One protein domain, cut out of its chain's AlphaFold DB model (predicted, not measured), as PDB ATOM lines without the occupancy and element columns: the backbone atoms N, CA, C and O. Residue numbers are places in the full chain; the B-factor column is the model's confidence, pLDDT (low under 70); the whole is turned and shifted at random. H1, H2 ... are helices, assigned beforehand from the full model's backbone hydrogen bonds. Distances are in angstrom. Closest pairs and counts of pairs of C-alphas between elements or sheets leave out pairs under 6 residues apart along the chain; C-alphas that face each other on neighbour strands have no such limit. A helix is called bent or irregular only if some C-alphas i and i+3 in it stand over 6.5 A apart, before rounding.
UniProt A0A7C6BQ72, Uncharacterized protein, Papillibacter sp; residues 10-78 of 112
ATOM      1  N   VAL A  10      86.533 119.202  88.006       91.69
ATOM      2  CA  VAL A  10      87.048 120.336  87.215       91.69
ATOM      3  C   VAL A  10      88.053 121.156  88.024       91.69
ATOM      4  O   VAL A  10      89.171 121.408  87.571       91.69
ATOM      5  N   HIS A  11      87.691 121.519  89.258       90.62
ATOM      6  CA  HIS A  11      88.590 122.266  90.134       90.62
ATOM      7  C   HIS A  11      89.835 121.447  90.493       90.62
ATOM      8  O   HIS A  11      90.954 121.947  90.393       90.62
ATOM      9  N   GLY A  12      89.664 120.168  90.836       91.88
ATOM     10  CA  GLY A  12      90.781 119.290  91.166       91.88
ATOM     11  C   GLY A  12      91.790 119.131  90.023       91.88
ATOM     12  O   GLY A  12      92.995 119.224  90.259       91.88
ATOM     13  N   HIS A  13      91.332 118.956  88.782       92.56
ATOM     14  CA  HIS A  13      92.224 118.881  87.620       92.56
ATOM     15  C   HIS A  13      92.931 120.216  87.342       92.56
ATOM     16  O   HIS A  13      94.110 120.225  86.978       92.56
ATOM     17  N   MET A  14      92.266 121.352  87.573       92.00
ATOM     18  CA  MET A  14      92.904 122.670  87.492       92.00
ATOM     19  C   MET A  14      94.010 122.830  88.545       92.00
ATOM     20  O   MET A  14      95.109 123.283  88.220       92.00
ATOM     21  N   MET A  15      93.768 122.387  89.782       91.50
ATOM     22  CA  MET A  15      94.787 122.383  90.833       91.50
ATOM     23  C   MET A  15      95.984 121.498  90.478       91.50
ATOM     24  O   MET A  15      97.124 121.902  90.690       91.50
ATOM     25  N   MET A  16      95.752 120.312  89.905       93.25
ATOM     26  CA  MET A  16      96.842 119.449  89.429       93.25
ATOM     27  C   MET A  16      97.719 120.166  88.401       93.25
ATOM     28  O   MET A  16      98.944 120.162  88.542       93.25
ATOM     29  N   LYS A  17      97.102 120.816  87.403       91.69
ATOM     30  CA  LYS A  17      97.824 121.596  86.386       91.69
ATOM     31  C   LYS A  17      98.661 122.702  87.027       91.69
ATOM     32  O   LYS A  17      99.833 122.840  86.690       91.69
ATOM     33  N   GLU A  18      98.109 123.427  87.995       92.50
ATOM     34  CA  GLU A  18      98.838 124.508  88.669       92.50
ATOM     35  C   GLU A  18      99.986 124.002  89.554       92.50
ATOM     36  O   GLU A  18     101.032 124.642  89.666       92.50
ATOM     37  N   MET A  19      99.834 122.820  90.150       92.06
ATOM     38  CA  MET A  19     100.888 122.191  90.945       92.06
ATOM     39  C   MET A  19     102.039 121.661  90.083       92.06
ATOM     40  O   MET A  19     103.185 121.693  90.532       92.06
ATOM     41  N   LEU A  20     101.753 121.207  88.861       92.06
ATOM     42  CA  LEU A  20     102.756 120.750  87.893       92.06
ATOM     43  C   LEU A  20     103.371 121.897  87.076       92.06
ATOM     44  O   LEU A  20     104.449 121.726  86.505       92.06
ATOM     45  N   ARG A  21     102.721 123.067  87.023       92.50
ATOM     46  CA  ARG A  21     103.228 124.240  86.306       92.50
ATOM     47  C   ARG A  21     104.566 124.700  86.901       92.50
ATOM     48  O   ARG A  21     104.668 124.848  88.124       92.50
ATOM     49  N   PRO A  22     105.574 125.016  86.067       91.50
ATOM     50  CA  PRO A  22     106.765 125.711  86.531       91.50
ATOM     51  C   PRO A  22     106.384 127.039  87.196       91.50
ATOM     52  O   PRO A  22     105.620 127.843  86.647       91.50
ATOM     53  N   ARG A  23     106.900 127.272  88.402       89.56
ATOM     54  CA  ARG A  23     106.750 128.549  89.106       89.56
ATOM     55  C   ARG A  23     107.868 129.507  88.686       89.56
ATOM     56  O   ARG A  23     108.718 129.176  87.864       89.56
ATOM     57  N   ARG A  24     107.860 130.723  89.239       89.44
ATOM     58  CA  ARG A  24     108.854 131.770  88.922       89.44
ATOM     59  C   ARG A  24     110.302 131.346  89.194       89.44
ATOM     60  O   ARG A  24     111.204 131.842  88.537       89.44
ATOM     61  N   ASP A  25     110.508 130.439  90.140       88.56
ATOM     62  CA  ASP A  25     111.794 129.839  90.512       88.56
ATOM     63  C   ASP A  25     112.164 128.609  89.655       88.56
ATOM     64  O   ASP A  25     113.162 127.941  89.919       88.56
ATOM     65  N   GLY A  26     111.357 128.282  88.640       88.56
ATOM     66  CA  GLY A  26     111.567 127.149  87.739       88.56
ATOM     67  C   GLY A  26     111.191 125.786  88.328       88.56
ATOM     68  O   GLY A  26     111.306 124.782  87.627       88.56
ATOM     69  N   ARG A  27     110.720 125.719  89.582       88.19
ATOM     70  CA  ARG A  27     110.348 124.457  90.243       88.19
ATOM     71  C   ARG A  27     108.824 124.315  90.347       88.19
ATOM     72  O   ARG A  27     108.143 125.277  90.701       88.19
ATOM     73  N   PRO A  28     108.250 123.139  90.044       92.69
ATOM     74  CA  PRO A  28     106.821 122.910  90.236       92.69
ATOM     75  C   PRO A  28     106.477 122.754  91.727       92.69
ATOM     76  O   PRO A  28     107.329 122.446  92.560       92.69
ATOM     77  N   GLY A  29     105.201 122.940  92.076       88.62
ATOM     78  CA  GLY A  29     104.689 122.697  93.435       88.62
ATOM     79  C   GLY A  29     104.538 121.211  93.795       88.62
ATOM     80  O   GLY A  29     104.338 120.859  94.968       88.62
ATOM     81  N   LEU A  30     104.616 120.347  92.785       91.50
ATOM     82  CA  LEU A  30     104.545 118.899  92.874       91.50
ATOM     83  C   LEU A  30     105.676 118.279  92.046       91.50
ATOM     84  O   LEU A  30     105.818 118.571  90.863       91.50
ATOM     85  N   LEU A  31     106.442 117.392  92.678       91.81
ATOM     86  CA  LEU A  31     107.459 116.575  92.028       91.81
ATOM     87  C   LEU A  31     106.993 115.122  92.019       91.81
ATOM     88  O   LEU A  31     106.484 114.627  93.024       91.81
ATOM     89  N   ILE A  32     107.179 114.448  90.887       91.88
ATOM     90  CA  ILE A  32     106.849 113.035  90.710       91.88
ATOM     91  C   ILE A  32     108.161 112.261  90.630       91.88
ATOM     92  O   ILE A  32     109.041 112.607  89.839       91.88
ATOM     93  N   PHE A  33     108.310 111.221  91.450       94.88
ATOM     94  CA  PHE A  33     109.491 110.365  91.393       94.88
ATOM     95  C   PHE A  33     109.552 109.596  90.073       94.88
ATOM     96  O   PHE A  33     108.538 109.138  89.548       94.88
ATOM     97  N   ASN A  34     110.765 109.378  89.568       94.25
ATOM     98  CA  ASN A  34     111.003 108.625  88.332       94.25
ATOM     99  C   ASN A  34     110.578 107.140  88.413       94.25
ATOM    100  O   ASN A  34     110.465 106.469  87.385       94.25
ATOM    101  N   THR A  35     110.330 106.621  89.617       96.25
ATOM    102  CA  THR A  35     109.796 105.277  89.869       96.25
ATOM    103  C   THR A  35     108.283 105.195  89.657       96.25
ATOM    104  O   THR A  35     107.778 104.119  89.336       96.25
ATOM    105  N   CYS A  36     107.553 106.315  89.731       94.62
ATOM    106  CA  CYS A  36     106.107 106.403  89.499       94.62
ATOM    107  C   CYS A  36     105.766 106.404  87.995       94.62
ATOM    108  O   CYS A  36     105.067 107.284  87.493       94.62
ATOM    109  N   ARG A  37     106.278 105.412  87.255       94.00
ATOM    110  CA  ARG A  37     106.188 105.349  85.785       94.00
ATOM    111  C   ARG A  37     104.754 105.231  85.269       94.00
ATOM    112  O   ARG A  37     104.457 105.808  84.232       94.00
ATOM    113  N   GLY A  38     103.891 104.507  85.991       94.38
ATOM    114  CA  GLY A  38     102.465 104.393  85.666       94.38
ATOM    115  C   GLY A  38     101.790 105.761  85.688       94.38
ATOM    116  O   GLY A  38     101.348 106.237  84.655       94.38
ATOM    117  N   LEU A  39     101.882 106.467  86.820       94.06
ATOM    118  CA  LEU A  39     101.344 107.823  86.959       94.06
ATOM    119  C   LEU A  39     101.872 108.784  85.883       94.06
ATOM    120  O   LEU A  39     101.104 109.550  85.315       94.06
ATOM    121  N   ALA A  40     103.176 108.753  85.586       93.31
ATOM    122  CA  ALA A  40     103.753 109.612  84.554       93.31
ATOM    123  C   ALA A  40     103.185 109.314  83.153       93.31
ATOM    124  O   ALA A  40     102.918 110.247  82.400       93.31
ATOM    125  N   ARG A  41     102.983 108.033  82.816       94.50
ATOM    126  CA  ARG A  41     102.352 107.609  81.558       94.50
ATOM    127  C   ARG A  41     100.891 108.044  81.502       94.50
ATOM    128  O   ARG A  41     100.471 108.616  80.504       94.50
ATOM    129  N   ASP A  42     100.146 107.817  82.574       95.06
ATOM    130  CA  ASP A  42      98.713 108.104  82.625       95.06
ATOM    131  C   ASP A  42      98.448 109.613  82.542       95.06
ATOM    132  O   ASP A  42      97.561 110.049  81.813       95.06
ATOM    133  N   LEU A  43      99.286 110.436  83.185       93.12
ATOM    134  CA  LEU A  43      99.239 111.899  83.059       93.12
ATOM    135  C   LEU A  43      99.540 112.401  81.643       93.12
ATOM    136  O   LEU A  43      99.062 113.470  81.273       93.12
ATOM    137  N   GLN A  44     100.342 111.672  80.866       92.06
ATOM    138  CA  GLN A  44     100.600 111.997  79.460       92.06
ATOM    139  C   GLN A  44      99.474 111.506  78.540       92.06
ATOM    140  O   GLN A  44      99.282 112.076  77.470       92.06
ATOM    141  N   ALA A  45      98.749 110.459  78.941       94.06
ATOM    142  CA  ALA A  45      97.702 109.827  78.143       94.06
ATOM    143  C   ALA A  45      96.300 110.416  78.379       94.06
ATOM    144  O   ALA A  45      95.455 110.328  77.489       94.06
ATOM    145  N   ILE A  46      96.035 110.986  79.561       92.38
ATOM    146  CA  ILE A  46      94.721 111.535  79.912       92.38
ATOM    147  C   ILE A  46      94.316 112.663  78.954       92.38
ATOM    148  O   ILE A  46      95.071 113.608  78.715       92.38
ATOM    149  N   GLN A  47      93.101 112.575  78.416       92.12
ATOM    150  CA  GLN A  47      92.564 113.546  77.463       92.12
ATOM    151  C   GLN A  47      91.554 114.487  78.131       92.12
ATOM    152  O   GLN A  47      91.057 114.222  79.230       92.12
ATOM    153  N   ALA A  48      91.268 115.613  77.479       90.94
ATOM    154  CA  ALA A  48      90.147 116.467  77.863       90.94
ATOM    155  C   ALA A  48      88.821 115.760  77.547       90.94
ATOM    156  O   ALA A  48      88.747 114.983  76.597       90.94
ATOM    157  N   ASP A  49      87.790 116.012  78.348       92.00
ATOM    158  CA  ASP A  49      86.454 115.480  78.080       92.00
ATOM    159  C   ASP A  49      85.827 116.184  76.862       92.00
ATOM    160  O   ASP A  49      85.889 117.410  76.743       92.00
ATOM    161  N   GLU A  50      85.235 115.412  75.946       90.31
ATOM    162  CA  GLU A  50      84.671 115.936  74.692       90.31
ATOM    163  C   GLU A  50      83.441 116.828  74.913       90.31
ATOM    164  O   GLU A  50      83.203 117.762  74.145       90.31
ATOM    165  N   LEU A  51      82.657 116.561  75.961       90.31
ATOM    166  CA  LEU A  51      81.437 117.304  76.284       90.31
ATOM    167  C   LEU A  51      81.728 118.476  77.224       90.31
ATOM    168  O   LEU A  51      81.052 119.506  77.170       90.31
ATOM    169  N   ASN A  52      82.733 118.330  78.088       89.88
ATOM    170  CA  ASN A  52      83.167 119.359  79.019       89.88
ATOM    171  C   ASN A  52      84.686 119.591  78.939       89.88
ATOM    172  O   ASN A  52      85.436 119.028  79.737       89.88
ATOM    173  N   PRO A  53      85.152 120.524  78.091       87.19
ATOM    174  CA  PRO A  53      86.580 120.814  77.917       87.19
ATOM    175  C   PRO A  53      87.319 121.265  79.189       87.19
ATOM    176  O   PRO A  53      88.550 121.287  79.222       87.19
ATOM    177  N   ASN A  54      86.584 121.662  80.235       86.56
ATOM    178  CA  ASN A  54      87.165 122.035  81.524       86.56
ATOM    179  C   ASN A  54      87.486 120.818  82.414       86.56
ATOM    180  O   ASN A  54      88.166 120.982  83.429       86.56
ATOM    181  N   ASP A  55      87.003 119.623  82.066       90.12
ATOM    182  CA  ASP A  55      87.239 118.368  82.788       90.12
ATOM    183  C   ASP A  55      88.141 117.413  81.981       90.12
ATOM    184  O   ASP A  55      88.395 117.604  80.788       90.12
ATOM    185  N   CYS A  56      88.644 116.374  82.644       90.19
ATOM    186  CA  CYS A  56      89.340 115.264  81.998       90.19
ATOM    187  C   CYS A  56      88.366 114.125  81.669       90.19
ATOM    188  O   CYS A  56      87.465 113.809  82.464       90.19
ATOM    189  N   ALA A  57      88.600 113.479  80.523       90.56
ATOM    190  CA  ALA A  57      87.806 112.362  80.034       90.56
ATOM    191  C   ALA A  57      87.739 111.232  81.072       90.56
ATOM    192  O   ALA A  57      88.703 110.958  81.791       90.56
ATOM    193  N   ARG A  58      86.571 110.592  81.171       86.50
ATOM    194  CA  ARG A  58      86.345 109.435  82.061       86.50
ATOM    195  C   ARG A  58      86.739 108.106  81.432       86.50
ATOM    196  O   ARG A  58      86.941 107.135  82.153       86.50
ATOM    197  N   GLU A  59      86.852 108.098  80.111       84.81
ATOM    198  CA  GLU A  59      87.271 106.956  79.316       84.81
ATOM    199  C   GLU A  59      88.527 107.318  78.511       84.81
ATOM    200  O   GLU A  59      88.621 108.449  78.023       84.81
ATOM    201  N   PRO A  60      89.491 106.390  78.364       86.00
ATOM    202  CA  PRO A  60      89.476 105.014  78.877       86.00
ATOM    203  C   PRO A  60      89.735 104.944  80.393       86.00
ATOM    204  O   PRO A  60      90.637 105.614  80.901       86.00
ATOM    205  N   HIS A  61      88.973 104.122  81.120       83.06
ATOM    206  CA  HIS A  61      89.029 104.090  82.590       83.06
ATOM    207  C   HIS A  61      90.417 103.739  83.171       83.06
ATOM    208  O   HIS A  61      90.787 104.254  84.228       83.06
ATOM    209  N   ASP A  62      91.226 102.969  82.436       85.56
ATOM    210  CA  ASP A  62      92.565 102.518  82.847       85.56
ATOM    211  C   ASP A  62      93.502 103.661  83.265       85.56
ATOM    212  O   ASP A  62      94.213 103.548  84.264       85.56
ATOM    213  N   VAL A  63      93.486 104.784  82.538       87.69
ATOM    214  CA  VAL A  63      94.368 105.931  82.834       87.69
ATOM    215  C   VAL A  63      93.794 106.840  83.921       87.69
ATOM    216  O   VAL A  63      94.508 107.655  84.502       87.69
ATOM    217  N   THR A  64      92.499 106.727  84.219       88.25
ATOM    218  CA  THR A  64      91.822 107.673  85.115       88.25
ATOM    219  C   THR A  64      92.116 107.414  86.587       88.25
ATOM    220  O   THR A  64      92.151 108.367  87.361       88.25
ATOM    221  N   HIS A  65      92.397 106.170  86.990       89.31
ATOM    222  CA  HIS A  65      92.576 105.806  88.399       89.31
ATOM    223  C   HIS A  65      93.741 106.538  89.077       89.31
ATOM    224  O   HIS A  65      93.587 107.105  90.162       89.31
ATOM    225  N   SER A  66      94.914 106.541  88.445       91.50
ATOM    226  CA  SER A  66      96.111 107.190  88.990       91.50
ATOM    227  C   SER A  66      95.983 108.717  88.965       91.50
ATOM    228  O   SER A  66      96.381 109.396  89.917       91.50
ATOM    229  N   VAL A  67      95.362 109.259  87.914       92.75
ATOM    230  CA  VAL A  67      95.086 110.690  87.761       92.75
ATOM    231  C   VAL A  67      94.085 111.165  88.816       92.75
ATOM    232  O   VAL A  67      94.310 112.205  89.436       92.75
ATOM    233  N   ASP A  68      93.028 110.400  89.089       91.31
ATOM    234  CA  ASP A  68      92.052 110.721  90.134       91.31
ATOM    235  C   ASP A  68      92.654 110.624  91.538       91.31
ATOM    236  O   ASP A  68      92.389 111.484  92.382       91.31
ATOM    237  N   ALA A  69      93.519 109.639  91.792       91.00
ATOM    238  CA  ALA A  69      94.262 109.577  93.048       91.00
ATOM    239  C   ALA A  69      95.117 110.842  93.249       91.00
ATOM    240  O   ALA A  69      95.094 111.455  94.322       91.00
ATOM    241  N   LEU A  70      95.815 111.291  92.199       92.56
ATOM    242  CA  LEU A  70      96.593 112.525  92.252       92.56
ATOM    243  C   LEU A  70      95.706 113.768  92.420       92.56
ATOM    244  O   LEU A  70      96.068 114.696  93.149       92.56
ATOM    245  N   ARG A  71      94.526 113.782  91.797       92.62
ATOM    246  CA  ARG A  71      93.531 114.847  91.957       92.62
ATOM    247  C   ARG A  71      93.121 115.005  93.414       92.62
ATOM    248  O   ARG A  71      93.186 116.114  93.946       92.62
ATOM    249  N   TYR A  72      92.751 113.909  94.076       90.62
ATOM    250  CA  TYR A  72      92.382 113.937  95.492       90.62
ATOM    251  C   TYR A  72      93.530 114.417  96.382       90.62
ATOM    252  O   TYR A  72      93.296 115.174  97.328       90.62
ATOM    253  N   PHE A  73      94.775 114.056  96.061       90.12
ATOM    254  CA  PHE A  73      95.944 114.583  96.762       90.12
ATOM    255  C   PHE A  73      96.078 116.106  96.598       90.12
ATOM    256  O   PHE A  73      96.219 116.823  97.588       90.12
ATOM    257  N   CYS A  74      95.996 116.624  95.369       90.12
ATOM    258  CA  CYS A  74      96.140 118.058  95.102       90.12
ATOM    259  C   CYS A  74      95.055 118.898  95.788       90.12
ATOM    260  O   CYS A  74      95.359 119.968  96.315       90.12
ATOM    261  N   VAL A  75      93.821 118.393  95.829       88.44
ATOM    262  CA  VAL A  75      92.696 119.054  96.502       88.44
ATOM    263  C   VAL A  75      92.865 119.019  98.021       88.44
ATOM    264  O   VAL A  75      92.789 120.057  98.679       88.44
ATOM    265  N   SER A  76      93.157 117.849  98.595       83.56
ATOM    266  CA  SER A  76      93.258 117.688 100.053       83.56
ATOM    267  C   SER A  76      94.491 118.360 100.661       83.56
ATOM    268  O   SER A  76      94.439 118.779 101.812       83.56
ATOM    269  N   ARG A  77      95.577 118.556  99.900       72.25
ATOM    270  CA  ARG A  77      96.796 119.243 100.372       72.25
ATOM    271  C   ARG A  77      96.583 120.720 100.737       72.25
ATOM    272  O   ARG A  77      97.424 121.299 101.422       72.25
ATOM    273  N   THR A  78      95.485 121.338 100.301       62.38
ATOM    274  CA  THR A  78      95.103 122.686 100.765       62.38
ATOM    275  C   THR A  78      94.617 122.699 102.213       62.38
ATOM    276  O   THR A  78      94.665 123.743 102.866       62.38
TER     277      THR A  78
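This is residues 10 to 78 of the 112 residues of an uncharacterized protein of Papillibacter sp (UniProt A0A7C6BQ72). The longest helix, H3, is crossed by two shorter helices, H1 near its later end and H2 near its start, in a loose-linked trio. Two wide loops, residues 21 to 36 and 46 to 60, reach to opposite ends of the longest axis. The printed part has 69 residues, with three named helices in the order H1, H2, H3 and no named strand: all helix, compact, radius of gyration of the C-alphas 12.2 A, spans 35 by 26 by 20 A.

H3, residues 61 to 76, touches H1, residues 10 to 20, with residues 70 to 75 alone, about perpendicular at 80 degrees; the closest C-alphas, of Gly 12 and Arg 71, are 5.3 A apart. H3 touches H2, residues 37 to 45, with residues 63 to 67 alone, also about perpendicular at 80 degrees; the closest C-alphas, of Asp 42 and Val 63, are 4.9 A apart. H1 and H2 are apart. In H1 and H2 every O i to N i+4 pair is within hydrogen-bond range, in H3 9 of 12.

H3 is 22.5 A long and irregular, but only just: C-alphas 63 and 66 are 6.52 A apart. H1, 15.7 A, begins at C-alpha 10 (87.048, 120.336, 87.215); H2 is 12.3 A; H3 ends at C-alpha 76 (93.258, 117.688, 100.053).

The C-alphas farthest apart, of Asp 25 and Leu 51, are 35.8 A apart. Both links are long; the printed part has no cut. Of the printed residues, residue 78 alone has pLDDT under 70.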